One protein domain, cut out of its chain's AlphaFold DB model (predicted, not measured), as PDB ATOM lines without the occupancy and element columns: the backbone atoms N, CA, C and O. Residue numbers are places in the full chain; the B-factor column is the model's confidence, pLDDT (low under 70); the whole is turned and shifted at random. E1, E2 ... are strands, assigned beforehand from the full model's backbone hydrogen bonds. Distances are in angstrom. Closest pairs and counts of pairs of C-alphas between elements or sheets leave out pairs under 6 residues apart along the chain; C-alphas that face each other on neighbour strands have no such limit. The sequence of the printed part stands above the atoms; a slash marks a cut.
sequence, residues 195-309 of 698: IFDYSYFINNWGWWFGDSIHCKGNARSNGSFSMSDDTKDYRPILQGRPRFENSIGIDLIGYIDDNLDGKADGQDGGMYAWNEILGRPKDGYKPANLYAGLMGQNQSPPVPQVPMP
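This is residues 195 to 309 of the 698 residues of an uncharacterized protein of Candidatus Brocadiae bacterium (UniProt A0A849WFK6). There is little regular structure: the chain winds in stacked turns, with E1, E3, E7 and E8 in a parallel sheet on one side, E2 and E4 paired on another, and the hairpin E5 and E6 as an arm. The 115 printed residues hold eight named strands, E1 to E8 in order, and no named helix, 34 residues in all: all strand. It is compact, radius of gyration of the C-alphas 13.8 A, spanning 46 by 32 by 25 A.

Start at E1, residues 198 to 202; N 199 is 2.8 A from O 218 of its parallel neighbour E3, residues 218 to 221. E2, residues 213 to 216, and E4, residues 237 to 239, are parallel, with N 215 to O 237 at 2.8 A. In the antiparallel hairpin E5, residues 243 to 248, and E6, residues 251 to 256, N 253 is 2.8 A from O 246. E7, residues 271 to 273, is parallel to E3, N 272 to O 219 at 2.9 A, and to E8, residues 290 to 292, N 291 to O 271 at 2.9 A.

Find C-alpha 198 at (21.992, 38.257, 29.182), where E1 begins; E5 runs 14.5 A and E6 14.4 A; E8 ends at C-alpha 292, (35.408, 43.148, 35.415).

The farthest C-alphas, Thr 231 and Gly 249, are 47.1 A apart. The printed part has no cut; links E3 to E4, E6 to E7 and E7 to E8 are long. Look for pLDDT under 70 at residues 261, 264 to 267 and 283 to 302.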
ATOM      1  N   ILE A 195      22.963  32.313  32.458       92.19
ATOM      2  CA  ILE A 195      23.428  32.872  31.175       92.19
ATOM      3  C   ILE A 195      22.276  33.428  30.320       92.19
ATOM      4  O   ILE A 195      22.505  34.264  29.450       92.19
ATOM      5  N   PHE A 196      21.036  33.001  30.581       92.81
ATOM      6  CA  PHE A 196      19.850  33.484  29.872       92.81
ATOM      7  C   PHE A 196      19.373  34.864  30.347       92.81
ATOM      8  O   PHE A 196      18.557  35.464  29.658       92.81
ATOM      9  N   ASP A 197      19.934  35.404  31.438       91.94
ATOM     10  CA  ASP A 197      19.692  36.782  31.906       91.94
ATOM     11  C   ASP A 197      20.418  37.850  31.056       91.94
ATOM     12  O   ASP A 197      20.323  39.058  31.320       91.94
ATOM     13  N   TYR A 198      21.194  37.411  30.062       93.88
ATOM     14  CA  TYR A 198      21.992  38.257  29.182       93.88
ATOM     15  C   TYR A 198      21.425  38.222  27.763       93.88
ATOM     16  O   TYR A 198      21.029  37.174  27.258       93.88
ATOM     17  N   SER A 199      21.435  39.368  27.080       94.19
ATOM     18  CA  SER A 199      21.142  39.429  25.641       94.19
ATOM     19  C   SER A 199      22.241  38.763  24.820       94.19
ATOM     20  O   SER A 199      21.975  38.265  23.730       94.19
ATOM     21  N   TYR A 200      23.474  38.829  25.321       96.00
ATOM     22  CA  TYR A 200      24.675  38.312  24.684       96.00
ATOM     23  C   TYR A 200      25.592  37.720  25.756       96.00
ATOM     24  O   TYR A 200      26.012  38.434  26.670       96.00
ATOM     25  N   PHE A 201      25.883  36.432  25.656       95.81
ATOM     26  CA  PHE A 201      26.771  35.705  26.552       95.81
ATOM     27  C   PHE A 201      27.772  34.899  25.731       95.81
ATOM     28  O   PHE A 201      27.369  34.114  24.872       95.81
ATOM     29  N   ILE A 202      29.053  35.065  26.046       93.31
ATOM     30  CA  ILE A 202      30.152  34.282  25.484       93.31
ATOM     31  C   ILE A 202      30.877  33.572  26.619       93.31
ATOM     32  O   ILE A 202      31.265  34.194  27.608       93.31
ATOM     33  N   ASN A 203      31.042  32.260  26.501       88.00
ATOM     34  CA  ASN A 203      31.710  31.473  27.537       88.00
ATOM     35  C   ASN A 203      33.242  31.597  27.500       88.00
ATOM     36  O   ASN A 203      33.911  31.227  28.453       88.00
ATOM     37  N   ASN A 204      33.774  32.139  26.410       86.31
ATOM     38  CA  ASN A 204      35.179  32.463  26.221       86.31
ATOM     39  C   ASN A 204      35.382  33.996  26.194       86.31
ATOM     40  O   ASN A 204      34.634  34.733  26.845       86.31
ATOM     41  N   TRP A 205      36.354  34.503  25.434       86.94
ATOM     42  CA  TRP A 205      36.564  35.920  25.165       86.94
ATOM     43  C   TRP A 205      35.436  36.485  24.303       86.94
ATOM     44  O   TRP A 205      35.154  35.984  23.221       86.94
ATOM     45  N   GLY A 206      34.797  37.552  24.776       89.88
ATOM     46  CA  GLY A 206      33.796  38.290  24.009       89.88
ATOM     47  C   GLY A 206      34.390  39.523  23.333       89.88
ATOM     48  O   GLY A 206      35.339  40.131  23.835       89.88
ATOM     49  N   TRP A 207      33.798  39.972  22.227       90.75
ATOM     50  CA  TRP A 207      34.157  41.264  21.643       90.75
ATOM     51  C   TRP A 207      33.033  41.940  20.876       90.75
ATOM     52  O   TRP A 207      32.186  41.296  20.271       90.75
ATOM     53  N   TRP A 208      33.099  43.271  20.807       92.75
ATOM     54  CA  TRP A 208      32.241  44.116  19.978       92.75
ATOM     55  C   TRP A 208      33.067  45.143  19.194       92.75
ATOM     56  O   TRP A 208      33.246  46.286  19.618       92.75
ATOM     57  N   PHE A 209      33.512  44.759  17.996       90.56
ATOM     58  CA  PHE A 209      34.262  45.633  17.081       90.56
ATOM     59  C   PHE A 209      33.346  46.423  16.145       90.56
ATOM     60  O   PHE A 209      33.388  46.306  14.921       90.56
ATOM     61  N   GLY A 210      32.488  47.259  16.734       86.81
ATOM     62  CA  GLY A 210      31.588  48.116  15.970       86.81
ATOM     63  C   GLY A 210      30.937  49.227  16.790       86.81
ATOM     64  O   GLY A 210      30.256  48.973  17.778       86.81
ATOM     65  N   ASP A 211      31.044  50.475  16.314       86.94
ATOM     66  CA  ASP A 211      30.313  51.624  16.893       86.94
ATOM     67  C   ASP A 211      28.791  51.510  16.691       86.94
ATOM     68  O   ASP A 211      27.999  52.210  17.321       86.94
ATOM     69  N   SER A 212      28.388  50.650  15.754       88.50
ATOM     70  CA  SER A 212      27.007  50.388  15.368       88.50
ATOM     71  C   SER A 212      26.351  49.267  16.175       88.50
ATOM     72  O   SER A 212      25.198  48.927  15.902       88.50
ATOM     73  N   ILE A 213      27.038  48.695  17.166       91.56
ATOM     74  CA  ILE A 213      26.487  47.650  18.033       91.56
ATOM     75  C   ILE A 213      25.682  48.298  19.160       91.56
ATOM     76  O   ILE A 213      26.130  49.232  19.825       91.56
ATOM     77  N   HIS A 214      24.459  47.816  19.357       89.88
ATOM     78  CA  HIS A 214      23.548  48.236  20.409       89.88
ATOM     79  C   HIS A 214      23.074  47.010  21.188       89.88
ATOM     80  O   HIS A 214      22.449  46.123  20.615       89.88
ATOM     81  N   CYS A 215      23.268  47.003  22.498       90.38
ATOM     82  CA  CYS A 215      22.725  45.984  23.385       90.38
ATOM     83  C   CYS A 215      21.673  46.591  24.309       90.38
ATOM     84  O   CYS A 215      21.944  47.548  25.035       90.38
ATOM     85  N   LYS A 216      20.461  46.043  24.258       87.00
ATOM     86  CA  LYS A 216      19.356  46.320  25.174       87.00
ATOM     87  C   LYS A 216      19.179  45.113  26.080       87.00
ATOM     88  O   LYS A 216      18.624  44.104  25.655       87.00
ATOM     89  N   GLY A 217      19.679  45.226  27.301       88.31
ATOM     90  CA  GLY A 217      19.942  44.109  28.198       88.31
ATOM     91  C   GLY A 217      21.427  43.998  28.517       88.31
ATOM     92  O   GLY A 217      22.226  44.867  28.151       88.31
ATOM     93  N   ASN A 218      21.767  42.941  29.240       90.62
ATOM     94  CA  ASN A 218      23.115  42.717  29.741       90.62
ATOM     95  C   ASN A 218      23.958  41.949  28.722       90.62
ATOM     96  O   ASN A 218      23.426  41.156  27.944       90.62
ATOM     97  N   ALA A 219      25.268  42.161  28.755       93.44
ATOM     98  CA  ALA A 219      26.232  41.402  27.970       93.44
ATOM     99  C   ALA A 219      27.293  40.798  28.879       93.44
ATOM    100  O   ALA A 219      27.651  41.396  29.893       93.44
ATOM    101  N   ARG A 220      27.801  39.618  28.538       93.00
ATOM    102  CA  ARG A 220      28.771  38.934  29.380       93.00
ATOM    103  C   ARG A 220      29.775  38.115  28.587       93.00
ATOM    104  O   ARG A 220      29.420  37.496  27.592       93.00
ATOM    105  N   SER A 221      30.999  38.085  29.093       92.25
ATOM    106  CA  SER A 221      32.023  37.107  28.760       92.25
ATOM    107  C   SER A 221      32.471  36.397  30.041       92.25
ATOM    108  O   SER A 221      32.601  37.030  31.092       92.25
ATOM    109  N   ASN A 222      32.665  35.083  29.983       89.00
ATOM    110  CA  ASN A 222      33.362  34.370  31.050       89.00
ATOM    111  C   ASN A 222      34.881  34.504  30.947       89.00
ATOM    112  O   ASN A 222      35.521  34.239  31.944       89.00
ATOM    113  N   GLY A 223      35.437  34.980  29.831       86.31
ATOM    114  CA  GLY A 223      36.821  35.436  29.714       86.31
ATOM    115  C   GLY A 223      36.955  36.959  29.808       86.31
ATOM    116  O   GLY A 223      36.370  37.609  30.687       86.31
ATOM    117  N   SER A 224      37.751  37.525  28.899       87.00
ATOM    118  CA  SER A 224      37.866  38.972  28.684       87.00
ATOM    119  C   SER A 224      36.818  39.474  27.693       87.00
ATOM    120  O   SER A 224      36.451  38.775  26.753       87.00
ATOM    121  N   PHE A 225      36.375  40.723  27.843       90.62
ATOM    122  CA  PHE A 225      35.497  41.373  26.871       90.62
ATOM    123  C   PHE A 225      36.188  42.567  26.216       90.62
ATOM    124  O   PHE A 225      36.551  43.519  26.903       90.62
ATOM    125  N   SER A 226      36.312  42.587  24.888       90.44
ATOM    126  CA  SER A 226      36.947  43.703  24.181       90.44
ATOM    127  C   SER A 226      35.999  44.531  23.314       90.44
ATOM    128  O   SER A 226      35.284  44.033  22.454       90.44
ATOM    129  N   MET A 227      36.049  45.849  23.478       90.81
ATOM    130  CA  MET A 227      35.455  46.841  22.576       90.81
ATOM    131  C   MET A 227      36.537  47.600  21.793       90.81
ATOM    132  O   MET A 227      36.283  48.673  21.251       90.81
ATOM    133  N   SER A 228      37.758  47.080  21.757       86.50
ATOM    134  CA  SER A 228      38.891  47.687  21.063       86.50
ATOM    135  C   SER A 228      39.737  46.621  20.376       86.50
ATOM    136  O   SER A 228      39.935  45.526  20.902       86.50
ATOM    137  N   ASP A 229      40.260  46.945  19.205       84.56
ATOM    138  CA  ASP A 229      41.346  46.183  18.593       84.56
ATOM    139  C   ASP A 229      42.618  47.039  18.515       84.56
ATOM    140  O   ASP A 229      42.639  48.186  18.970       84.56
ATOM    141  N   ASP A 230      43.676  46.491  17.918       81.88
ATOM    142  CA  ASP A 230      44.976  47.160  17.772       81.88
ATOM    143  C   ASP A 230      44.913  48.472  16.970       81.88
ATOM    144  O   ASP A 230      45.861  49.260  16.959       81.88
ATOM    145  N   THR A 231      43.811  48.710  16.258       83.38
ATOM    146  CA  THR A 231      43.644  49.817  15.317       83.38
ATOM    147  C   THR A 231      42.608  50.839  15.770       83.38
ATOM    148  O   THR A 231      42.698  52.011  15.383       83.38
ATOM    149  N   LYS A 232      41.614  50.427  16.564       86.75
ATOM    150  CA  LYS A 232      40.458  51.257  16.881       86.75
ATOM    151  C   LYS A 232      39.805  50.909  18.219       86.75
ATOM    152  O   LYS A 232      39.419  49.778  18.493       86.75
ATOM    153  N   ASP A 233      39.527  51.971  18.972       87.88
ATOM    154  CA  ASP A 233      38.557  51.983  20.063       87.88
ATOM    155  C   ASP A 233      37.135  52.079  19.502       87.88
ATOM    156  O   ASP A 233      36.714  53.144  19.028       87.88
ATOM    157  N   TYR A 234      36.368  51.000  19.593       89.94
ATOM    158  CA  TYR A 234      34.950  51.027  19.267       89.94
ATOM    159  C   TYR A 234      34.130  51.539  20.456       89.94
ATOM    160  O   TYR A 234      34.507  51.432  21.626       89.94
ATOM    161  N   ARG A 235      32.991  52.163  20.147       88.88
ATOM    162  CA  ARG A 235      32.082  52.797  21.109       88.88
ATOM    163  C   ARG A 235      30.658  52.251  20.933       88.88
ATOM    164  O   ARG A 235      29.783  52.994  20.476       88.88
ATOM    165  N   PRO A 236      30.396  50.975  21.277       90.75
ATOM    166  CA  PRO A 236      29.051  50.410  21.214       90.75
ATOM    167  C   PRO A 236      28.108  51.097  22.215       90.75
ATOM    168  O   PRO A 236      28.536  51.778  23.152       90.75
ATOM    169  N   ILE A 237      26.801  50.925  22.024       87.19
ATOM    170  CA  ILE A 237      25.767  51.422  22.939       87.19
ATOM    171  C   ILE A 237      25.265  50.274  23.811       87.19
ATOM    172  O   ILE A 237      24.692  49.313  23.308       87.19
ATOM    173  N   LEU A 238      25.415  50.416  25.126       85.88
ATOM    174  CA  LEU A 238      24.963  49.444  26.117       85.88
ATOM    175  C   LEU A 238      23.843  50.041  26.971       85.88
ATOM    176  O   LEU A 238      23.995  51.107  27.565       85.88
ATOM    177  N   GLN A 239      22.711  49.350  27.025       83.19
ATOM    178  CA  GLN A 239      21.558  49.686  27.854       83.19
ATOM    179  C   GLN A 239      21.261  48.492  28.763       83.19
ATOM    180  O   GLN A 239      20.347  47.716  28.476       83.19
ATOM    181  N   GLY A 240      22.074  48.346  29.815       82.69
ATOM    182  CA  GLY A 240      21.939  47.297  30.825       82.69
ATOM    183  C   GLY A 240      20.557  47.267  31.479       82.69
ATOM    184  O   GLY A 240      19.777  48.224  31.389       82.69
ATOM    185  N   ARG A 241      20.230  46.125  32.082       83.88
ATOM    186  CA  ARG A 241      18.965  45.902  32.789       83.88
ATOM    187  C   ARG A 241      19.252  45.265  34.152       83.88
ATOM    188  O   ARG A 241      20.050  44.327  34.183       83.88
ATOM    189  N   PRO A 242      18.559  45.672  35.232       86.56
ATOM    190  CA  PRO A 242      18.762  45.067  36.545       86.56
ATOM    191  C   PRO A 242      18.612  43.544  36.520       86.56
ATOM    192  O   PRO A 242      17.782  43.008  35.775       86.56
ATOM    193  N   ARG A 243      19.403  42.843  37.327       89.31
ATOM    194  CA  ARG A 243      19.324  41.383  37.471       89.31
ATOM    195  C   ARG A 243      18.550  41.011  38.735       89.31
ATOM    196  O   ARG A 243      18.335  41.845  39.613       89.31
ATOM    197  N   PHE A 244      18.096  39.763  38.791       90.38
ATOM    198  CA  PHE A 244      17.265  39.248  39.875       90.38
ATOM    199  C   PHE A 244      17.686  37.824  40.240       90.38
ATOM    200  O   PHE A 244      18.079  37.044  39.374       90.38
ATOM    201  N   GLU A 245      17.583  37.477  41.520       87.62
ATOM    202  CA  GLU A 245      17.935  36.149  42.024       87.62
ATOM    203  C   GLU A 245      16.970  35.069  41.526       87.62
ATOM    204  O   GLU A 245      17.387  33.963  41.171       87.62
ATOM    205  N   ASN A 246      15.671  35.373  41.483       87.31
ATOM    206  CA  ASN A 246      14.644  34.421  41.065       87.31
ATOM    207  C   ASN A 246      13.390  35.126  40.523       87.31
ATOM    208  O   ASN A 246      13.246  36.345  40.618       87.31
ATOM    209  N   SER A 247      12.446  34.351  40.002       88.50
ATOM    210  CA  SER A 247      11.106  34.815  39.670       88.50
ATOM    211  C   SER A 247      10.040  33.779  40.025       88.50
ATOM    212  O   SER A 247      10.307  32.581  40.104       88.50
ATOM    213  N   ILE A 248       8.818  34.250  40.280       86.25
ATOM    214  CA  ILE A 248       7.637  33.398  40.467       86.25
ATOM    215  C   ILE A 248       6.532  33.946  39.568       86.25
ATOM    216  O   ILE A 248       5.945  34.992  39.837       86.25
ATOM    217  N   GLY A 249       6.238  33.238  38.477       85.06
ATOM    218  CA  GLY A 249       5.296  33.738  37.479       85.06
ATOM    219  C   GLY A 249       5.828  35.013  36.824       85.06
ATOM    220  O   GLY A 249       6.841  34.981  36.137       85.06
ATOM    221  N   ILE A 250       5.135  36.135  37.012       87.56
ATOM    222  CA  ILE A 250       5.568  37.432  36.468       87.56
ATOM    223  C   ILE A 250       6.449  38.224  37.437       87.56
ATOM    224  O   ILE A 250       7.146  39.127  36.975       87.56
ATOM    225  N   ASP A 251       6.451  37.864  38.722       90.44
ATOM    226  CA  ASP A 251       7.098  38.624  39.791       90.44
ATOM    227  C   ASP A 251       8.607  38.351  39.794       90.44
ATOM    228  O   ASP A 251       9.044  37.197  39.700       90.44
ATOM    229  N   LEU A 252       9.408  39.408  39.888       91.50
ATOM    230  CA  LEU A 252      10.866  39.372  39.950       91.50
ATOM    231  C   LEU A 252      11.313  39.536  41.409       91.50
ATOM    232  O   LEU A 252      10.908  40.459  42.108       91.50
ATOM    233  N   ILE A 253      12.157  38.625  41.894       90.50
ATOM    234  CA  ILE A 253      12.496  38.506  43.316       90.50
ATOM    235  C   ILE A 253      14.007  38.596  43.505       90.50
ATOM    236  O   ILE A 253      14.781  37.994  42.765       90.50
ATOM    237  N   GLY A 254      14.422  39.313  44.551       89.25
ATOM    238  CA  GLY A 254      15.832  39.448  44.912       89.25
ATOM    239  C   GLY A 254      16.574  40.324  43.914       89.25
ATOM    240  O   GLY A 254      17.399  39.841  43.155       89.25
ATOM    241  N   TYR A 255      16.232  41.610  43.889       88.00
ATOM    242  CA  TYR A 255      16.940  42.611  43.096       88.00
ATOM    243  C   TYR A 255      18.447  42.571  43.376       88.00
ATOM    244  O   TYR A 255      18.844  42.650  44.541       88.00
ATOM    245  N   ILE A 256      19.256  42.483  42.321       85.19
ATOM    246  CA  ILE A 256      20.714  42.531  42.407       85.19
ATOM    247  C   ILE A 256      21.158  43.968  42.125       85.19
ATOM    248  O   ILE A 256      21.000  44.469  41.014       85.19
ATOM    249  N   ASP A 257      21.669  44.612  43.170       78.00
ATOM    250  CA  ASP A 257      22.218  45.969  43.160       78.00
ATOM    251  C   ASP A 257      23.697  45.906  42.757       78.00
ATOM    252  O   ASP A 257      24.585  45.718  43.592       78.00
ATOM    253  N   ASP A 258      23.941  45.956  41.448       74.25
ATOM    254  CA  ASP A 258      25.266  45.790  40.861       74.25
ATOM    255  C   ASP A 258      26.123  47.053  41.071       74.25
ATOM    256  O   ASP A 258      27.343  46.959  41.217       74.25
ATOM    257  N   ASN A 259      25.513  48.245  41.097       70.38
ATOM    258  CA  ASN A 259      26.217  49.524  41.232       70.38
ATOM    259  C   ASN A 259      26.262  50.098  42.673       70.38
ATOM    260  O   ASN A 259      26.907  51.129  42.893       70.38
ATOM    261  N   LEU A 260      25.649  49.412  43.646       74.31
ATOM    262  CA  LEU A 260      25.562  49.780  45.067       74.31
ATOM    263  C   LEU A 260      24.776  51.079  45.341       74.31
ATOM    264  O   LEU A 260      25.034  51.758  46.345       74.31
ATOM    265  N   ASP A 261      23.833  51.446  44.469       68.75
ATOM    266  CA  ASP A 261      22.925  52.590  44.646       68.75
ATOM    267  C   ASP A 261      21.516  52.204  45.143       68.75
ATOM    268  O   ASP A 261      20.700  53.072  45.492       68.75
ATOM    269  N   GLY A 262      21.252  50.903  45.272       74.38
ATOM    270  CA  GLY A 262      19.966  50.332  45.641       74.38
ATOM    271  C   GLY A 262      19.018  50.198  44.445       74.38
ATOM    272  O   GLY A 262      19.401  49.851  43.344       74.38
ATOM    273  N   LYS A 263      17.715  50.436  44.659       76.69
ATOM    274  CA  LYS A 263      16.704  50.440  43.574       76.69
ATOM    275  C   LYS A 263      16.486  51.841  42.978       76.69
ATOM    276  O   LYS A 263      15.430  52.100  42.392       76.69
ATOM    277  N   ALA A 264      17.376  52.794  43.256       60.97
ATOM    278  CA  ALA A 264      17.041  54.218  43.251       60.97
ATOM    279  C   ALA A 264      16.710  54.754  41.852       60.97
ATOM    280  O   ALA A 264      15.817  55.598  41.709       60.97
ATOM    281  N   ASP A 265      17.375  54.245  40.817       63.59
ATOM    282  CA  ASP A 265      17.189  54.713  39.447       63.59
ATOM    283  C   ASP A 265      16.839  53.605  38.433       63.59
ATOM    284  O   ASP A 265      16.375  53.914  37.328       63.59
ATOM    285  N   GLY A 266      16.945  52.329  38.829       64.00
ATOM    286  CA  GLY A 266      16.721  51.174  37.958       64.00
ATOM    287  C   GLY A 266      17.751  51.072  36.828       64.00
ATOM    288  O   GLY A 266      17.412  50.561  35.756       64.00
ATOM    289  N   GLN A 267      18.956  51.615  37.041       69.81
ATOM    290  CA  GLN A 267      20.083  51.646  36.104       69.81
ATOM    291  C   GLN A 267      21.178  50.620  36.452       69.81
ATOM    292  O   GLN A 267      22.344  50.833  36.118       69.81
ATOM    293  N   ASP A 268      20.798  49.486  37.042       75.69
ATOM    294  CA  ASP A 268      21.668  48.316  37.197       75.69
ATOM    295  C   ASP A 268      21.781  47.477  35.920       75.69
ATOM    296  O   ASP A 268      21.052  47.659  34.933       75.69
ATOM    297  N   GLY A 269      22.705  46.520  35.948       81.88
ATOM    298  CA  GLY A 269      23.025  45.689  34.804       81.88
ATOM    299  C   GLY A 269      23.990  46.362  33.838       81.88
ATOM    300  O   GLY A 269      24.164  47.575  33.826       81.88
ATOM    301  N   GLY A 270      24.612  45.586  32.962       86.81
ATOM    302  CA  GLY A 270      25.657  46.108  32.100       86.81
ATOM    303  C   GLY A 270      26.434  45.040  31.365       86.81
ATOM    304  O   GLY A 270      25.860  44.073  30.862       86.81
ATOM    305  N   MET A 271      27.738  45.267  31.274       88.75
ATOM    306  CA  MET A 271      28.694  44.361  30.668       88.75
ATOM    307  C   MET A 271      29.537  43.723  31.759       88.75
ATOM    308  O   MET A 271      30.055  44.423  32.627       88.75
ATOM    309  N   TYR A 272      29.675  42.409  31.681       89.19
ATOM    310  CA  TYR A 272      30.381  41.600  32.659       89.19
ATOM    311  C   TYR A 272      31.512  40.841  31.975       89.19
ATOM    312  O   TYR A 272      31.299  40.241  30.924       89.19
ATOM    313  N   ALA A 273      32.690  40.837  32.577       89.00
ATOM    314  CA  ALA A 273      33.791  39.968  32.194       89.00
ATOM    315  C   ALA A 273      34.413  39.385  33.459       89.00
ATOM    316  O   ALA A 273      34.570  40.090  34.457       89.00
ATOM    317  N   TRP A 274      34.764  38.107  33.436       85.56
ATOM    318  CA  TRP A 274      35.465  37.503  34.568       85.56
ATOM    319  C   TRP A 274      36.906  38.013  34.675       85.56
ATOM    320  O   TRP A 274      37.379  38.269  35.780       85.56
ATOM    321  N   ASN A 275      37.589  38.206  33.541       82.69
ATOM    322  CA  ASN A 275      38.978  38.659  33.525       82.69
ATOM    323  C   ASN A 275      39.074  40.194  33.441       82.69
ATOM    324  O   ASN A 275      39.190  40.874  34.462       82.69
ATOM    325  N   GLU A 276      38.961  40.760  32.237       83.88
ATOM    326  CA  GLU A 276      39.035  42.206  32.011       83.88
ATOM    327  C   GLU A 276      38.040  42.705  30.953       83.88
ATOM    328  O   GLU A 276      37.538  41.942  30.129       83.88
ATOM    329  N   ILE A 277      37.759  44.013  30.973       85.81
ATOM    330  CA  ILE A 277      37.007  44.703  29.918       85.81
ATOM    331  C   ILE A 277      37.925  45.741  29.269       85.81
ATOM    332  O   ILE A 277      38.353  46.687  29.935       85.81
ATOM    333  N   LEU A 278      38.176  45.592  27.969       86.88
ATOM    334  CA  LEU A 278      38.989  46.500  27.161       86.88
ATOM    335  C   LEU A 278      38.098  47.470  26.375       86.88
ATOM    336  O   LEU A 278      37.108  47.084  25.752       86.88
ATOM    337  N   GLY A 279      38.451  48.754  26.395       85.88
ATOM    338  CA  GLY A 279      37.655  49.818  25.783       85.88
ATOM    339  C   GLY A 279      36.491  50.296  26.662       85.88
ATOM    340  O   GLY A 279      36.408  50.014  27.855       85.88
ATOM    341  N   ARG A 280      35.590  51.098  26.082       84.19
ATOM    342  CA  ARG A 280      34.401  51.619  26.783       84.19
ATOM    343  C   ARG A 280      33.250  51.894  25.813       84.19
ATOM    344  O   ARG A 280      33.521  52.295  24.676       84.19
ATOM    345  N   PRO A 281      31.988  51.764  26.257       84.19
ATOM    346  CA  PRO A 281      30.826  52.130  25.458       84.19
ATOM    347  C   PRO A 281      30.763  53.645  25.191       84.19
ATOM    348  O   PRO A 281      31.529  54.440  25.742       84.19
ATOM    349  N   LYS A 282      29.849  54.054  24.309       82.50
ATOM    350  CA  LYS A 282      29.649  55.451  23.896       82.50
ATOM    351  C   LYS A 282      29.235  56.372  25.053       82.50
ATOM    352  O   LYS A 282      28.336  56.046  25.824       82.50
ATOM    353  N   ASP A 283      29.821  57.572  25.085       59.06
ATOM    354  CA  ASP A 283      29.563  58.613  26.090       59.06
ATOM    355  C   ASP A 283      28.057  58.915  26.260       59.06
ATOM    356  O   ASP A 283      27.320  59.082  25.284       59.06
ATOM    357  N   GLY A 284      27.597  58.996  27.514       55.94
ATOM    358  CA  GLY A 284      26.180  59.166  27.878       55.94
ATOM    359  C   GLY A 284      25.463  57.863  28.255       55.94
ATOM    360  O   GLY A 284      24.451  57.915  28.951       55.94
ATOM    361  N   TYR A 285      26.034  56.712  27.894       54.12
ATOM    362  CA  TYR A 285      25.750  55.409  28.493       54.12
ATOM    363  C   TYR A 285      26.873  55.161  29.504       54.12
ATOM    364  O   TYR A 285      28.012  54.902  29.124       54.12
ATOM    365  N   LYS A 286      26.612  55.472  30.780       51.97
ATOM    366  CA  LYS A 286      27.686  55.735  31.745       51.97
ATOM    367  C   LYS A 286      28.539  54.483  32.044       51.97
ATOM    368  O   LYS A 286      27.994  53.394  32.175       51.97
ATOM    369  N   PRO A 287      29.855  54.664  32.261       49.25
ATOM    370  CA  PRO A 287      30.822  53.627  32.644       49.25
ATOM    371  C   PRO A 287      30.684  53.113  34.097       49.25
ATOM    372  O   PRO A 287      31.666  52.661  34.669       49.25
ATOM    373  N   ALA A 288      29.492  53.174  34.705       51.91
ATOM    374  CA  ALA A 288      29.213  52.563  36.016       51.91
ATOM    375  C   ALA A 288      28.767  51.088  35.906       51.91
ATOM    376  O   ALA A 288      28.634  50.406  36.912       51.91
ATOM    377  N   ASN A 289      28.572  50.606  34.673       59.34
ATOM    378  CA  ASN A 289      27.940  49.327  34.357       59.34
ATOM    379  C   ASN A 289      28.929  48.378  33.645       59.34
ATOM    380  O   ASN A 289      28.537  47.558  32.813       59.34
ATOM    381  N   LEU A 290      30.229  48.572  33.887       68.31
ATOM    382  CA  LEU A 290      31.296  47.680  33.436       68.31
ATOM    383  C   LEU A 290      31.831  46.942  34.660       68.31
ATOM    384  O   LEU A 290      32.450  47.552  35.530       68.31
ATOM    385  N   TYR A 291      31.604  45.636  34.701       67.06
ATOM    386  CA  TYR A 291      31.956  44.779  35.824       67.06
ATOM    387  C   TYR A 291      33.016  43.781  35.355       67.06
ATOM    388  O   TYR A 291      32.720  42.884  34.570       67.06
ATOM    389  N   ALA A 292      34.260  43.974  35.790       58.25
ATOM    390  CA  ALA A 292      35.408  43.148  35.415       58.25
ATOM    391  C   ALA A 292      36.057  42.532  36.666       58.25
ATOM    392  O   ALA A 292      35.968  43.127  37.741       58.25
ATOM    393  N   GLY A 293      36.691  41.363  36.537       56.41
ATOM    394  CA  GLY A 293      37.387  40.688  37.636       56.41
ATOM    395  C   GLY A 293      38.910  40.881  37.645       56.41
ATOM    396  O   GLY A 293      39.394  42.008  37.565       56.41
ATOM    397  N   LEU A 294      39.643  39.780  37.859       45.78
ATOM    398  CA  LEU A 294      40.965  39.662  38.516       45.78
ATOM    399  C   LEU A 294      42.087  40.616  38.054       45.78
ATOM    400  O   LEU A 294      43.009  40.860  38.836       45.78
ATOM    401  N   MET A 295      42.022  41.166  36.838       47.38
ATOM    402  CA  MET A 295      43.059  42.042  36.267       47.38
ATOM    403  C   MET A 295      42.552  43.425  35.807       47.38
ATOM    404  O   MET A 295      43.340  44.252  35.346       47.38
ATOM    405  N   GLY A 296      41.259  43.727  35.958       47.66
ATOM    406  CA  GLY A 296      40.663  44.974  35.473       47.66
ATOM    407  C   GLY A 296      41.001  46.219  36.311       47.66
ATOM    408  O   GLY A 296      40.949  46.204  37.537       47.66
ATOM    409  N   GLN A 297      41.253  47.359  35.649       44.84
ATOM    410  CA  GLN A 297      41.341  48.682  36.305       44.84
ATOM    411  C   GLN A 297      39.971  49.259  36.727       44.84
ATOM    412  O   GLN A 297      39.914  50.310  37.371       44.84
ATOM    413  N   ASN A 298      38.865  48.610  36.348       53.94
ATOM    414  CA  ASN A 298      37.513  49.075  36.649       53.94
ATOM    415  C   ASN A 298      37.124  48.704  38.086       53.94
ATOM    416  O   ASN A 298      37.173  47.546  38.486       53.94
ATOM    417  N   GLN A 299      36.745  49.717  38.867       50.38
ATOM    418  CA  GLN A 299      36.375  49.598  40.275       50.38
ATOM    419  C   GLN A 299      35.028  48.868  40.426       50.38
ATOM    420  O   GLN A 299      33.974  49.498  40.399       50.38
ATOM    421  N   SER A 300      35.044  47.546  40.575       55.59
ATOM    422  CA  SER A 300      33.879  46.754  40.986       55.59
ATOM    423  C   SER A 300      34.311  45.453  41.668       55.59
ATOM    424  O   SER A 300      35.456  45.032  41.485       55.59
ATOM    425  N   PRO A 301      33.454  44.830  42.500       60.03
ATOM    426  CA  PRO A 301      33.772  43.542  43.104       60.03
ATOM    427  C   PRO A 301      34.067  42.494  42.014       60.03
ATOM    428  O   PRO A 301      33.457  42.550  40.944       60.03
ATOM    429  N   PRO A 302      34.972  41.528  42.272       65.25
ATOM    430  CA  PRO A 302      35.258  40.452  41.332       65.25
ATOM    431  C   PRO A 302      33.977  39.732  40.903       65.25
ATOM    432  O   PRO A 302      33.199  39.282  41.747       65.25
ATOM    433  N   VAL A 303      33.766  39.608  39.594       76.81
ATOM    434  CA  VAL A 303      32.625  38.882  39.030       76.81
ATOM    435  C   VAL A 303      33.056  37.433  38.787       76.81
ATOM    436  O   VAL A 303      33.943  37.231  37.965       76.81
ATOM    437  N   PRO A 304      32.470  36.416  39.448       80.00
ATOM    438  CA  PRO A 304      32.817  35.011  39.205       80.00
ATOM    439  C   PRO A 304      32.315  34.558  37.831       80.00
ATOM    440  O   PRO A 304      31.336  35.127  37.347       80.00
ATOM    441  N   GLN A 305      32.930  33.536  37.221       82.62
ATOM    442  CA  GLN A 305      32.404  32.884  36.012       82.62
ATOM    443  C   GLN A 305      30.968  32.386  36.251       82.62
ATOM    444  O   GLN A 305      30.609  31.989  37.361       82.62
ATOM    445  N   VAL A 306      30.131  32.411  35.213       86.25
ATOM    446  CA  VAL A 306      28.774  31.844  35.267       86.25
ATOM    447  C   VAL A 306      28.787  30.518  34.519       86.25
ATOM    448  O   VAL A 306      29.055  30.538  33.321       86.25
ATOM    449  N   PRO A 307      28.469  29.386  35.167       82.19
ATOM    450  CA  PRO A 307      28.469  28.095  34.497       82.19
ATOM    451  C   PRO A 307      27.581  28.097  33.245       82.19
ATOM    452  O   PRO A 307      26.411  28.503  33.291       82.19
ATOM    453  N   MET A 308      28.138  27.618  32.135       84.25
ATOM    454  CA  MET A 308      27.397  27.332  30.915       84.25
ATOM    455  C   MET A 308      26.957  25.857  30.931       84.25
ATOM    456  O   MET A 308      27.764  24.992  31.267       84.25
ATOM    457  N   PRO A 309      25.689  25.548  30.620       81.25
ATOM    458  CA  PRO A 309      25.211  24.187  30.416       81.25
ATOM    459  C   PRO A 309      26.018  23.450  29.353       81.25
ATOM    460  O   PRO A 309      26.709  24.051  28.540       81.25
TER     461      PRO A 309